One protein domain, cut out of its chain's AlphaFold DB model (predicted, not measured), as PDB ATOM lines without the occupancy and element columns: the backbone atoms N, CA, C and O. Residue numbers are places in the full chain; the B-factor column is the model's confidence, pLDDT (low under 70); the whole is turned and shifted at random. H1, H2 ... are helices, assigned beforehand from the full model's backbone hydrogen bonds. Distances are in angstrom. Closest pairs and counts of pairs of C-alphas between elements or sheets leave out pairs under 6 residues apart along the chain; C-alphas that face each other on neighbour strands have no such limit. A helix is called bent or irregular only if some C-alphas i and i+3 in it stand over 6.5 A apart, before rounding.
ATOM      1  N   TRP A  32      78.736 -39.844  15.806       80.25
ATOM      2  CA  TRP A  32      78.723 -38.558  15.117       80.25
ATOM      3  C   TRP A  32      78.620 -37.392  16.102       80.25
ATOM      4  O   TRP A  32      79.355 -36.414  15.979       80.25
ATOM      5  N   ALA A  33      77.789 -37.520  17.138       86.38
ATOM      6  CA  ALA A  33      77.704 -36.532  18.209       86.38
ATOM      7  C   ALA A  33      79.034 -36.395  18.969       86.38
ATOM      8  O   ALA A  33      79.446 -35.275  19.275       86.38
ATOM      9  N   ALA A  34      79.736 -37.505  19.219       88.62
ATOM     10  CA  ALA A  34      81.057 -37.488  19.848       88.62
ATOM     11  C   ALA A  34      82.112 -36.790  18.968       88.62
ATOM     12  O   ALA A  34      82.825 -35.910  19.452       88.62
ATOM     13  N   ALA A  35      82.160 -37.109  17.671       87.12
ATOM     14  CA  ALA A  35      83.072 -36.461  16.726       87.12
ATOM     15  C   ALA A  35      82.775 -34.957  16.566       87.12
ATOM     16  O   ALA A  35      83.690 -34.136  16.566       87.12
ATOM     17  N   CYS A  36      81.496 -34.572  16.496       92.31
ATOM     18  CA  CYS A  36      81.096 -33.165  16.477       92.31
ATOM     19  C   CYS A  36      81.448 -32.442  17.782       92.31
ATOM     20  O   CYS A  36      81.826 -31.272  17.746       92.31
ATOM     21  N   ALA A  37      81.335 -33.108  18.933       92.38
ATOM     22  CA  ALA A  37      81.720 -32.527  20.214       92.38
ATOM     23  C   ALA A  37      83.233 -32.262  20.288       92.38
ATOM     24  O   ALA A  37      83.637 -31.203  20.773       92.38
ATOM     25  N   GLU A  38      84.053 -33.181  19.772       90.19
ATOM     26  CA  GLU A  38      85.509 -33.018  19.676       90.19
ATOM     27  C   GLU A  38      85.895 -31.876  18.723       90.19
ATOM     28  O   GLU A  38      86.672 -30.996  19.103       90.19
ATOM     29  N   ASP A  39      85.295 -31.820  17.529       93.81
ATOM     30  CA  ASP A  39      85.564 -30.756  16.553       93.81
ATOM     31  C   ASP A  39      85.157 -29.370  17.088       93.81
ATOM     32  O   ASP A  39      85.927 -28.406  17.012       93.81
ATOM     33  N   LEU A  40      83.996 -29.271  17.748       91.75
ATOM     34  CA  LEU A  40      83.561 -28.038  18.409       91.75
ATOM     35  C   LEU A  40      84.497 -27.626  19.552       91.75
ATOM     36  O   LEU A  40      84.715 -26.430  19.753       91.75
ATOM     37  N   ALA A  41      85.043 -28.575  20.313       88.31
ATOM     38  CA  ALA A  41      85.993 -28.276  21.383       88.31
ATOM     39  C   ALA A  41      87.317 -27.731  20.823       88.31
ATOM     40  O   ALA A  41      87.799 -26.699  21.302       88.31
ATOM     41  N   ALA A  42      87.853 -28.360  19.773       91.38
ATOM     42  CA  ALA A  42      89.060 -27.904  19.087       91.38
ATOM     43  C   ALA A  42      88.867 -26.515  18.455       91.38
ATOM     44  O   ALA A  42      89.745 -25.651  18.551       91.38
ATOM     45  N   GLU A  43      87.704 -26.260  17.855       87.94
ATOM     46  CA  GLU A  43      87.391 -24.954  17.277       87.94
ATOM     47  C   GLU A  43      87.215 -23.868  18.346       87.94
ATOM     48  O   GLU A  43      87.714 -22.751  18.184       87.94
ATOM     49  N   ARG A  44      86.575 -24.184  19.479       81.50
ATOM     50  CA  ARG A  44      86.498 -23.264  20.627       81.50
ATOM     51  C   ARG A  44      87.885 -22.923  21.156       81.50
ATOM     52  O   ARG A  44      88.154 -21.758  21.434       81.50
ATOM     53  N   GLU A  45      88.785 -23.895  21.252       87.56
ATOM     54  CA  GLU A  45      90.157 -23.660  21.702       87.56
ATOM     55  C   GLU A  45      90.953 -22.777  20.734       87.56
ATOM     56  O   GLU A  45      91.557 -21.792  21.171       87.56
ATOM     57  N   ARG A  46      90.869 -23.040  19.421       87.25
ATOM     58  CA  ARG A  46      91.456 -22.163  18.393       87.25
ATOM     59  C   ARG A  46      90.912 -20.739  18.490       87.25
ATOM     60  O   ARG A  46      91.688 -19.783  18.454       87.25
ATOM     61  N   ARG A  47      89.597 -20.579  18.669       83.81
ATOM     62  CA  ARG A  47      88.979 -19.258  18.852       83.81
ATOM     63  C   ARG A  47      89.431 -18.570  20.130       83.81
ATOM     64  O   ARG A  47      89.711 -17.377  20.077       83.81
ATOM     65  N   ARG A  48      89.554 -19.293  21.245       81.00
ATOM     66  CA  ARG A  48      90.071 -18.725  22.498       81.00
ATOM     67  C   ARG A  48      91.506 -18.226  22.347       81.00
ATOM     68  O   ARG A  48      91.837 -17.156  22.848       81.00
ATOM     69  N   ALA A  49      92.340 -18.966  21.620       84.62
ATOM     70  CA  ALA A  49      93.713 -18.560  21.337       84.62
ATOM     71  C   ALA A  49      93.787 -17.318  20.427       84.62
ATOM     72  O   ALA A  49      94.630 -16.451  20.650       84.62
ATOM     73  N   ALA A  50      92.906 -17.209  19.427       84.81
ATOM     74  CA  ALA A  50      92.921 -16.111  18.456       84.81
ATOM     75  C   ALA A  50      92.215 -14.829  18.938       84.81
ATOM     76  O   ALA A  50      92.656 -13.726  18.623       84.81
ATOM     77  N   PHE A  51      91.118 -14.963  19.686       79.62
ATOM     78  CA  PHE A  51      90.215 -13.856  20.027       79.62
ATOM     79  C   PHE A  51      90.124 -13.566  21.532       79.62
ATOM     80  O   PHE A  51      89.444 -12.619  21.929       79.62
ATOM     81  N   GLY A  52      90.835 -14.329  22.368       76.19
ATOM     82  CA  GLY A  52      90.816 -14.188  23.823       76.19
ATOM     83  C   GLY A  52      89.760 -15.070  24.505       76.19
ATOM     84  O   GLY A  52      89.108 -15.879  23.847       76.19
ATOM     85  N   PRO A  53      89.614 -14.966  25.841       72.81
ATOM     86  CA  PRO A  53      88.757 -15.853  26.624       72.81
ATOM     87  C   PRO A  53      87.320 -15.899  26.098       72.81
ATOM     88  O   PRO A  53      86.799 -14.921  25.561       72.81
ATOM     89  N   GLU A  54      86.695 -17.066  26.268       67.06
ATOM     90  CA  GLU A  54      85.316 -17.320  25.858       67.06
ATOM     91  C   GLU A  54      84.405 -16.244  26.455       67.06
ATOM     92  O   GLU A  54      84.530 -15.887  27.631       67.06
ATOM     93  N   ARG A  55      83.567 -15.653  25.599       66.44
ATOM     94  CA  ARG A  55      82.773 -14.475  25.946       66.44
ATOM     95  C   ARG A  55      81.938 -14.798  27.200       66.44
ATOM     96  O   ARG A  55      81.338 -15.873  27.234       66.44
ATOM     97  N   PRO A  56      81.915 -13.919  28.219       66.25
ATOM     98  CA  PRO A  56      81.121 -14.145  29.423       66.25
ATOM     99  C   PRO A  56      79.654 -14.391  29.072       66.25
ATOM    100  O   PRO A  56      79.173 -13.931  28.032       66.25
ATOM    101  N   ASP A  57      78.970 -15.132  29.945       76.00
ATOM    102  CA  ASP A  57      77.559 -15.475  29.792       76.00
ATOM    103  C   ASP A  57      76.739 -14.209  29.461       76.00
ATOM    104  O   ASP A  57      76.753 -13.242  30.230       76.00
ATOM    105  N   PRO A  58      76.029 -14.177  28.321       72.75
ATOM    106  CA  PRO A  58      75.248 -13.015  27.901       72.75
ATOM    107  C   PRO A  58      74.164 -12.624  28.906       72.75
ATOM    108  O   PRO A  58      73.803 -11.449  28.994       72.75
ATOM    109  N   THR A  59      73.640 -13.580  29.675       73.50
ATOM    110  CA  THR A  59      72.661 -13.286  30.722       73.50
ATOM    111  C   THR A  59      73.319 -12.586  31.906       73.50
ATOM    112  O   THR A  59      72.739 -11.657  32.468       73.50
ATOM    113  N   GLU A  60      74.556 -12.950  32.234       78.50
ATOM    114  CA  GLU A  60      75.359 -12.263  33.242       78.50
ATOM    115  C   GLU A  60      75.748 -10.847  32.793       78.50
ATOM    116  O   GLU A  60      75.665  -9.900  33.575       78.50
ATOM    117  N   GLU A  61      76.065 -10.652  31.512       82.31
ATOM    118  CA  GLU A  61      76.305  -9.317  30.949       82.31
ATOM    119  C   GLU A  61      75.032  -8.449  30.921       82.31
ATOM    120  O   GLU A  61      75.095  -7.245  31.175       82.31
ATOM    121  N   LEU A  62      73.852  -9.039  30.701       79.06
ATOM    122  CA  LEU A  62      72.569  -8.335  30.835       79.06
ATOM    123  C   LEU A  62      72.287  -7.908  32.274       79.06
ATOM    124  O   LEU A  62      71.829  -6.786  32.497       79.06
ATOM    125  N   ARG A  63      72.581  -8.773  33.254       81.50
ATOM    126  CA  ARG A  63      72.484  -8.414  34.676       81.50
ATOM    127  C   ARG A  63      73.435  -7.267  35.007       81.50
ATOM    128  O   ARG A  63      72.995  -6.279  35.591       81.50
ATOM    129  N   ARG A  64      74.687  -7.330  34.541       85.81
ATOM    130  CA  ARG A  64      75.667  -6.241  34.697       85.81
ATOM    131  C   ARG A  64      75.216  -4.943  34.042       85.81
ATOM    132  O   ARG A  64      75.366  -3.882  34.643       85.81
ATOM    133  N   LEU A  65      74.641  -5.006  32.843       85.50
ATOM    134  CA  LEU A  65      74.089  -3.835  32.168       85.50
ATOM    135  C   LEU A  65      72.929  -3.237  32.970       85.50
ATOM    136  O   LEU A  65      72.889  -2.023  33.167       85.50
ATOM    137  N   ALA A  66      72.004  -4.069  33.454       81.81
ATOM    138  CA  ALA A  66      70.882  -3.625  34.275       81.81
ATOM    139  C   ALA A  66      71.356  -2.974  35.585       81.81
ATOM    140  O   ALA A  66      70.823  -1.931  35.979       81.81
ATOM    141  N   ASP A  67      72.384  -3.537  36.223       87.19
ATOM    142  CA  ASP A  67      73.002  -2.988  37.435       87.19
ATOM    143  C   ASP A  67      73.735  -1.665  37.158       87.19
ATOM    144  O   ASP A  67      73.557  -0.687  37.889       87.19
ATOM    145  N   ALA A  68      74.483  -1.570  36.057       90.69
ATOM    146  CA  ALA A  68      75.119  -0.322  35.631       90.69
ATOM    147  C   ALA A  68      74.080   0.769  35.320       90.69
ATOM    148  O   ALA A  68      74.242   1.930  35.713       90.69
ATOM    149  N   LEU A  69      72.978   0.396  34.660       86.62
ATOM    150  CA  LEU A  69      71.876   1.301  34.347       86.62
ATOM    151  C   LEU A  69      71.192   1.801  35.625       86.62
ATOM    152  O   LEU A  69      70.945   2.999  35.749       86.62
ATOM    153  N   THR A  70      70.920   0.919  36.593       82.94
ATOM    154  CA  THR A  70      70.319   1.307  37.881       82.94
ATOM    155  C   THR A  70      71.250   2.171  38.718       82.94
ATOM    156  O   THR A  70      70.785   3.157  39.292       82.94
ATOM    157  N   GLY A  71      72.553   1.877  38.737       84.38
ATOM    158  CA  GLY A  71      73.558   2.745  39.352       84.38
ATOM    159  C   GLY A  71      73.526   4.152  38.754       84.38
ATOM    160  O   GLY A  71      73.406   5.143  39.479       84.38
ATOM    161  N   ARG A  72      73.501   4.249  37.418       83.00
ATOM    162  CA  ARG A  72      73.434   5.537  36.718       83.00
ATOM    163  C   ARG A  72      72.116   6.277  36.947       83.00
ATOM    164  O   ARG A  72      72.119   7.499  37.099       83.00
ATOM    165  N   LEU A  73      70.996   5.556  37.002       80.06
ATOM    166  CA  LEU A  73      69.683   6.124  37.321       80.06
ATOM    167  C   LEU A  73      69.629   6.632  38.769       80.06
ATOM    168  O   LEU A  73      69.010   7.661  39.028       80.06
ATOM    169  N   GLY A  74      70.307   5.954  39.698       78.88
ATOM    170  CA  GLY A  74      70.473   6.391  41.084       78.88
ATOM    171  C   GLY A  74      71.284   7.681  41.196       78.88
ATOM    172  O   GLY A  74      70.851   8.622  41.863       78.88
ATOM    173  N   GLU A  75      72.408   7.779  40.483       83.00
ATOM    174  CA  GLU A  75      73.189   9.020  40.386       83.00
ATOM    175  C   GLU A  75      72.355  10.168  39.805       83.00
ATOM    176  O   GLU A  75      72.363  11.281  40.335       83.00
ATOM    177  N   LEU A  76      71.589   9.904  38.746       81.56
ATOM    178  CA  LEU A  76      70.728  10.907  38.124       81.56
ATOM    179  C   LEU A  76      69.579  11.325  39.055       81.56
ATOM    180  O   LEU A  76      69.309  12.514  39.199       81.56
ATOM    181  N   GLY A  77      68.956  10.366  39.742       74.75
ATOM    182  CA  GLY A  77      67.912  10.603  40.738       74.75
ATOM    183  C   GLY A  77      68.412  11.359  41.972       74.75
ATOM    184  O   GLY A  77      67.659  12.132  42.554       74.75
ATOM    185  N   SER A  78      69.692  11.213  42.332       77.19
ATOM    186  CA  SER A  78      70.320  12.008  43.398       77.19
ATOM    187  C   SER A  78      70.496  13.481  43.009       77.19
ATOM    188  O   SER A  78      70.397  14.364  43.859       77.19
ATOM    189  N   ARG A  79      70.703  13.758  41.714       81.75
ATOM    190  CA  ARG A  79      70.791  15.118  41.158       81.75
ATOM    191  C   ARG A  79      69.417  15.713  40.852       81.75
ATOM    192  O   ARG A  79      69.267  16.931  40.839       81.75
ATOM    193  N   LEU A  80      68.423  14.861  40.604       79.50
ATOM    194  CA  LEU A  80      67.057  15.221  40.239       79.50
ATOM    195  C   LEU A  80      66.065  14.415  41.101       79.50
ATOM    196  O   LEU A  80      65.573  13.373  40.658       79.50
ATOM    197  N   PRO A  81      65.727  14.886  42.318       69.12
ATOM    198  CA  PRO A  81      64.908  14.134  43.280       69.12
ATOM    199  C   PRO A  81      63.515  13.746  42.751       69.12
ATOM    200  O   PRO A  81      62.953  12.739  43.173       69.12
ATOM    201  N   GLN A  82      63.002  14.481  41.758       73.31
ATOM    202  CA  GLN A  82      61.727  14.190  41.090       73.31
ATOM    203  C   GLN A  82      61.786  12.928  40.209       73.31
ATOM    204  O   GLN A  82      60.787  12.237  40.037       73.31
ATOM    205  N   VAL A  83      62.968  12.598  39.673       67.19
ATOM    206  CA  VAL A  83      63.223  11.389  38.867       67.19
ATOM    207  C   VAL A  83      63.531  10.193  39.774       67.19
ATOM    208  O   VAL A  83      63.097   9.074  39.503       67.19
ATOM    209  N   GLY A  84      64.223  10.426  40.896       64.25
ATOM    210  CA  GLY A  84      64.589   9.384  41.860       64.25
ATOM    211  C   GLY A  84      63.394   8.671  42.510       64.25
ATOM    212  O   GLY A  84      63.489   7.479  42.808       64.25
ATOM    213  N   LEU A  85      62.259   9.363  42.678       70.62
ATOM    214  CA  LEU A  85      61.035   8.775  43.245       70.62
ATOM    215  C   LEU A  85      60.406   7.706  42.333       70.62
ATOM    216  O   LEU A  85      59.867   6.717  42.825       70.62
ATOM    217  N   LEU A  86      60.501   7.889  41.013       72.81
ATOM    218  CA  LEU A  86      59.941   6.976  40.009       72.81
ATOM    219  C   LEU A  86      60.947   5.905  39.560       72.81
ATOM    220  O   LEU A  86      60.552   4.834  39.103       72.81
ATOM    221  N   ALA A  87      62.246   6.160  39.737       71.06
ATOM    222  CA  ALA A  87      63.323   5.266  39.319       71.06
ATOM    223  C   ALA A  87      63.295   3.895  40.017       71.06
ATOM    224  O   ALA A  87      63.508   2.877  39.367       71.06
ATOM    225  N   LYS A  88      63.012   3.844  41.327       75.44
ATOM    226  CA  LYS A  88      62.949   2.582  42.090       75.44
ATOM    227  C   LYS A  88      61.825   1.643  41.629       75.44
ATOM    228  O   LYS A  88      62.142   0.501  41.297       75.44
ATOM    229  N   PRO A  89      60.550   2.077  41.582       80.00
ATOM    230  CA  PRO A  89      59.470   1.213  41.113       80.00
ATOM    231  C   PRO A  89      59.664   0.798  39.648       80.00
ATOM    232  O   PRO A  89      59.464  -0.372  39.321       80.00
ATOM    233  N   LEU A  90      60.158   1.701  38.793       81.81
ATOM    234  CA  LEU A  90      60.453   1.384  37.396       81.81
ATOM    235  C   LEU A  90      61.577   0.346  37.261       81.81
ATOM    236  O   LEU A  90      61.450  -0.591  36.481       81.81
ATOM    237  N   ALA A  91      62.645   0.462  38.054       78.50
ATOM    238  CA  ALA A  91      63.727  -0.517  38.077       78.50
ATOM    239  C   ALA A  91      63.249  -1.894  38.555       78.50
ATOM    240  O   ALA A  91      63.595  -2.903  37.944       78.50
ATOM    241  N   SER A  92      62.417  -1.953  39.602       81.38
ATOM    242  CA  SER A  92      61.838  -3.224  40.056       81.38
ATOM    243  C   SER A  92      60.908  -3.848  39.018       81.38
ATOM    244  O   SER A  92      60.933  -5.059  38.827       81.38
ATOM    245  N   GLN A  93      60.134  -3.028  38.304       81.75
ATOM    246  CA  GLN A  93      59.224  -3.490  37.261       81.75
ATOM    247  C   GLN A  93      59.982  -3.969  36.019       81.75
ATOM    248  O   GLN A  93      59.641  -5.004  35.454       81.75
ATOM    249  N   ALA A  94      61.050  -3.264  35.635       81.38
ATOM    250  CA  ALA A  94      61.952  -3.692  34.574       81.38
ATOM    251  C   ALA A  94      62.616  -5.030  34.922       81.38
ATOM    252  O   ALA A  94      62.617  -5.938  34.098       81.38
ATOM    253  N   ARG A  95      63.112  -5.195  36.156       79.38
ATOM    254  CA  ARG A  95      63.745  -6.446  36.603       79.38
ATOM    255  C   ARG A  95      62.752  -7.613  36.608       79.38
ATOM    256  O   ARG A  95      63.033  -8.642  36.006       79.38
ATOM    257  N   ALA A  96      61.546  -7.395  37.135       83.69
ATOM    258  CA  ALA A  96      60.471  -8.390  37.130       83.69
ATOM    259  C   ALA A  96      60.010  -8.807  35.718       83.69
ATOM    260  O   ALA A  96      59.521  -9.920  35.540       83.69
ATOM    261  N   ALA A  97      60.151  -7.935  34.715       82.31
ATOM    262  CA  ALA A  97      59.851  -8.261  33.321       82.31
ATOM    263  C   ALA A  97      61.018  -8.966  32.606       82.31
ATOM    264  O   ALA A  97      60.792  -9.792  31.722       82.31
ATOM    265  N   ILE A  98      62.260  -8.645  32.979       83.44
ATOM    266  CA  ILE A  98      63.477  -9.185  32.361       83.44
ATOM    267  C   ILE A  98      63.777 -10.601  32.858       83.44
ATOM    268  O   ILE A  98      64.124 -11.450  32.040       83.44
ATOM    269  N   ASP A  99      63.612 -10.877  34.152       82.81
ATOM    270  CA  ASP A  99      63.897 -12.192  34.743       82.81
ATOM    271  C   ASP A  99      63.224 -13.364  33.985       82.81
ATOM    272  O   ASP A  99      63.939 -14.270  33.546       82.81
ATOM    273  N   PRO A 100      61.906 -13.343  33.693       84.31
ATOM    274  CA  PRO A 100      61.265 -14.418  32.929       84.31
ATOM    275  C   PRO A 100      61.690 -14.464  31.453       84.31
ATOM    276  O   PRO A 100      61.558 -15.500  30.801       84.31
ATOM    277  N   MET A 101      62.184 -13.353  30.898       82.69
ATOM    278  CA  MET A 101      62.692 -13.305  29.526       82.69
ATOM    279  C   MET A 101      64.084 -13.928  29.431       82.69
ATOM    280  O   MET A 101      64.345 -14.659  28.478       82.69
ATOM    281  N   ILE A 102      64.943 -13.676  30.422       83.94
ATOM    282  CA  ILE A 102      66.259 -14.308  30.547       83.94
ATOM    283  C   ILE A 102      66.095 -15.823  30.671       83.94
ATOM    284  O   ILE A 102      66.759 -16.566  29.957       83.94
ATOM    285  N   GLU A 103      65.174 -16.275  31.523       84.75
ATOM    286  CA  GLU A 103      64.957 -17.704  31.773       84.75
ATOM    287  C   GLU A 103      64.371 -18.443  30.557       84.75
ATOM    288  O   GLU A 103      64.732 -19.589  30.299       84.75
ATOM    289  N   ARG A 104      63.507 -17.791  29.764       87.81
ATOM    290  CA  ARG A 104      62.885 -18.405  28.574       87.81
ATOM    291  C   ARG A 104      63.666 -18.240  27.273       87.81
ATOM    292  O   ARG A 104      63.461 -19.036  26.365       87.81
ATOM    293  N   ASN A 105      64.488 -17.199  27.145       88.00
ATOM    294  CA  ASN A 105      65.067 -16.784  25.861       88.00
ATOM    295  C   ASN A 105      66.581 -16.530  25.931       88.00
ATOM    296  O   ASN A 105      67.092 -15.692  25.182       88.00
ATOM    297  N   ALA A 106      67.308 -17.233  26.806       86.44
ATOM    298  CA  ALA A 106      68.761 -17.095  26.940       86.44
ATOM    299  C   ALA A 106      69.498 -17.236  25.590       86.44
ATOM    300  O   ALA A 106      70.345 -16.409  25.255       86.44
ATOM    301  N   ASP A 107      69.102 -18.207  24.763       81.56
ATOM    302  CA  ASP A 107      69.712 -18.430  23.446       81.56
ATOM    303  C   ASP A 107      69.424 -17.288  22.457       81.56
ATOM    304  O   ASP A 107      70.305 -16.851  21.717       81.56
ATOM    305  N   ALA A 108      68.204 -16.742  22.457       86.31
ATOM    306  CA  ALA A 108      67.858 -15.609  21.594       86.31
ATOM    307  C   ALA A 108      68.624 -14.340  21.997       86.31
ATOM    308  O   ALA A 108      69.089 -13.589  21.139       86.31
ATOM    309  N   ILE A 109      68.799 -14.129  23.303       86.94
ATOM    310  CA  ILE A 109      69.632 -13.062  23.860       86.94
ATOM    311  C   ILE A 109      71.087 -13.221  23.404       86.94
ATOM    312  O   ILE A 109      71.708 -12.236  22.999       86.94
ATOM    313  N   GLN A 110      71.622 -14.446  23.411       86.88
ATOM    314  CA  GLN A 110      72.978 -14.714  22.936       86.88
ATOM    315  C   GLN A 110      73.137 -14.383  21.448       86.88
ATOM    316  O   GLN A 110      74.106 -13.725  21.057       86.88
ATOM    317  N   HIS A 111      72.174 -14.776  20.610       89.81
ATOM    318  CA  HIS A 111      72.175 -14.416  19.191       89.81
ATOM    319  C   HIS A 111      72.113 -12.900  18.985       89.81
ATOM    320  O   HIS A 111      72.857 -12.361  18.165       89.81
ATOM    321  N   LEU A 112      71.289 -12.199  19.769       92.62
ATOM    322  CA  LEU A 112      71.185 -10.743  19.709       92.62
ATOM    323  C   LEU A 112      72.508 -10.065  20.099       92.62
ATOM    324  O   LEU A 112      72.947  -9.124  19.437       92.62
ATOM    325  N   ALA A 113      73.170 -10.564  21.145       89.81
ATOM    326  CA  ALA A 113      74.468 -10.069  21.583       89.81
ATOM    327  C   ALA A 113      75.565 -10.317  20.531       89.81
ATOM    328  O   ALA A 113      76.423  -9.456  20.317       89.81
ATOM    329  N   SER A 114      75.535 -11.465  19.843       90.19
ATOM    330  CA  SER A 114      76.435 -11.744  18.717       90.19
ATOM    331  C   SER A 114      76.195 -10.770  17.562       90.19
ATOM    332  O   SER A 114      77.118 -10.063  17.156       90.19
ATOM    333  N   ALA A 115      74.941 -10.644  17.117       92.56
ATOM    334  CA  ALA A 115      74.546  -9.758  16.024       92.56
ATOM    335  C   ALA A 115      74.874  -8.283  16.316       92.56
ATOM    336  O   ALA A 115      75.359  -7.560  15.447       92.56
ATOM    337  N   GLY A 116      74.678  -7.826  17.556       89.62
ATOM    338  CA  GLY A 116      75.030  -6.466  17.965       89.62
ATOM    339  C   GLY A 116      76.535  -6.185  17.895       89.62
ATOM    340  O   GLY A 116      76.942  -5.086  17.519       89.62
ATOM    341  N   GLN A 117      77.380  -7.170  18.210       92.38
ATOM    342  CA  GLN A 117      78.833  -7.019  18.091       92.38
ATOM    343  C   GLN A 117      79.299  -7.030  16.635       92.38
ATOM    344  O   GLN A 117      80.209  -6.274  16.294       92.38
ATOM    345  N   GLU A 118      78.653  -7.815  15.774       94.81
ATOM    346  CA  GLU A 118      78.877  -7.759  14.326       94.81
ATOM    347  C   GLU A 118      78.484  -6.391  13.759       94.81
ATOM    348  O   GLU A 118      79.273  -5.787  13.032       94.81
ATOM    349  N   LEU A 119      77.337  -5.837  14.172       94.88
ATOM    350  CA  LEU A 119      76.925  -4.480  13.803       94.88
ATOM    351  C   LEU A 119      77.957  -3.435  14.263       94.88
ATOM    352  O   LEU A 119      78.345  -2.561  13.489       94.88
ATOM    353  N   LEU A 120      78.437  -3.527  15.507       96.31
ATOM    354  CA  LEU A 120      79.438  -2.601  16.048       96.31
ATOM    355  C   LEU A 120      80.790  -2.730  15.327       96.31
ATOM    356  O   LEU A 120      81.497  -1.740  15.124       96.31
ATOM    357  N   ALA A 121      81.178  -3.949  14.947       96.25
ATOM    358  CA  ALA A 121      82.370  -4.198  14.146       96.25
ATOM    359  C   ALA A 121      82.225  -3.610  12.733       96.25
ATOM    360  O   ALA A 121      83.132  -2.912  12.283       96.25
ATOM    361  N   ALA A 122      81.077  -3.814  12.081       95.81
ATOM    362  CA  ALA A 122      80.761  -3.245  10.773       95.81
ATOM    363  C   ALA A 122      80.727  -1.710  10.802       95.81
ATOM    364  O   ALA A 122      81.234  -1.052   9.897       95.81
ATOM    365  N   TYR A 123      80.192  -1.120  11.870       93.06
ATOM    366  CA  TYR A 123      80.226   0.325  12.059       93.06
ATOM    367  C   TYR A 123      81.665   0.838  12.195       93.06
ATOM    368  O   TYR A 123      82.055   1.770  11.495       93.06
ATOM    369  N   ARG A 124      82.489   0.200  13.039       95.75
ATOM    370  CA  ARG A 124      83.905   0.576  13.194       95.75
ATOM    371  C   ARG A 124      84.685   0.432  11.889       95.75
ATOM    372  O   ARG A 124      85.466   1.321  11.568       95.75
ATOM    373  N   SER A 125      84.464  -0.634  11.121       91.56
ATOM    374  CA  SER A 125      85.127  -0.810   9.825       91.56
ATOM    375  C   SER A 125      84.665   0.224   8.795       91.56
ATOM    376  O   SER A 125      85.493   0.742   8.046       91.56
ATOM    377  N   ALA A 126      83.381   0.592   8.791       93.38
ATOM    378  CA  ALA A 126      82.858   1.652   7.937       93.38
ATOM    379  C   ALA A 126      83.461   3.024   8.283       93.38
ATOM    380  O   ALA A 126      83.847   3.763   7.375       93.38
ATOM    381  N   VAL A 127      83.589   3.343   9.576       95.06
ATOM    382  CA  VAL A 127      84.216   4.586  10.056       95.06
ATOM    383  C   VAL A 127      85.702   4.620   9.706       95.06
ATOM    384  O   VAL A 127      86.144   5.566   9.060       95.06
ATOM    385  N   LEU A 128      86.458   3.563  10.016       92.19
ATOM    386  CA  LEU A 128      87.881   3.474   9.666       92.19
ATOM    387  C   LEU A 128      88.104   3.525   8.146       92.19
ATOM    388  O   LEU A 128      89.055   4.141   7.670       92.19
ATOM    389  N   GLY A 129      87.209   2.921   7.360       85.94
ATOM    390  CA  GLY A 129      87.232   3.020   5.903       85.94
ATOM    391  C   GLY A 129      86.985   4.444   5.394       85.94
ATOM    392  O   GLY A 129      87.590   4.849   4.403       85.94
ATOM    393  N   GLN A 130      86.129   5.218   6.067       83.69
ATOM    394  CA  GLN A 130      85.899   6.631   5.752       83.69
ATOM    395  C   GLN A 130      87.115   7.493   6.111       83.69
ATOM    396  O   GLN A 130      87.544   8.304   5.292       83.69
ATOM    397  N   GLU A 131      87.716   7.269   7.281       88.00
ATOM    398  CA  GLU A 131      88.946   7.953   7.697       88.00
ATOM    399  C   GLU A 131      90.109   7.650   6.744       88.00
ATOM    400  O   GLU A 131      90.820   8.562   6.322       88.00
ATOM    401  N   GLY A 132      90.270   6.390   6.330       83.06
ATOM    402  CA  GLY A 132      91.301   5.983   5.377       83.06
ATOM    403  C   GLY A 132      91.101   6.558   3.974       83.06
ATOM    404  O   GLY A 132      92.082   6.858   3.295       83.06
ATOM    405  N   ARG A 133      89.849   6.754   3.533       75.62
ATOM    406  CA  ARG A 133      89.549   7.406   2.246       75.62
ATOM    407  C   ARG A 133      89.968   8.871   2.227       75.62
ATOM    408  O   ARG A 133      90.497   9.307   1.215       75.62
ATOM    409  N   TRP A 134      89.749   9.611   3.311       78.69
ATOM    410  CA  TRP A 134      90.100  11.036   3.377       78.69
ATOM    411  C   TRP A 134      91.535  11.297   3.848       78.69
ATOM    412  O   TRP A 134      92.064  12.375   3.605       78.69
ATOM    413  N   SER A 135      92.179  10.318   4.489       78.56
ATOM    414  CA  SER A 135      93.593  10.401   4.896       78.56
ATOM    415  C   SER A 135      94.555   9.858   3.838       78.56
ATOM    416  O   SER A 135      95.772   9.967   3.999       78.56
TER     417      SER A 135
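What this domain is: This is residues 32 to 135 of the 214 residues of an uncharacterized protein of Streptomyces triticirhizae (UniProt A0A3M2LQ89). A long bent helix, H3, makes a corner: its first arm, H3a, folds back along H2 as a helical hairpin, and from residue 115 its second arm, H3b, sticks out, as does most of H1. The printed part has 104 residues, 97 of them in the three named helices H1, H2 and H3 in that order along the chain, with no named strand; its class is all helix, and it is extended, with a radius of gyration of the C-alphas of 19.9 A, and flat, spanning 57 by 49 by 19 A.

How they stand to each other: H3, residues 81 to 135, was assigned as one helix by its hydrogen bonds but is bent, C-alphas 104 and 107 being 8.5 A apart; its arms H3a, residues 81 to 104, and H3b, residues 107 to 135, stand at a steep tilt of 66 degrees. H3a is irregular: C-alphas 85 and 88 are 6.6 A apart. H2, residues 58 to 79, touches H3a, closest C-alphas Gly 77 and Gly 84 at 3.7 A, opposite ways at a shallow tilt of 8 degrees. H1, residues 32 to 51, is apart from H2, H3a and H3b. O i to N i+4 pairs are within hydrogen-bond range throughout H1, H2 and H3b, and in 15 of 20 in H3a.

Where its parts are: H3b measures 41.8 A from C-alpha 107 to C-alpha 135 at (93.593, 10.401, 4.896); H1 begins at C-alpha 32 (78.723, -38.558, 15.117).

The domain as a whole: The printed part has no cut; residues 54 to 56, 81 and 83 to 84 have pLDDT under 70.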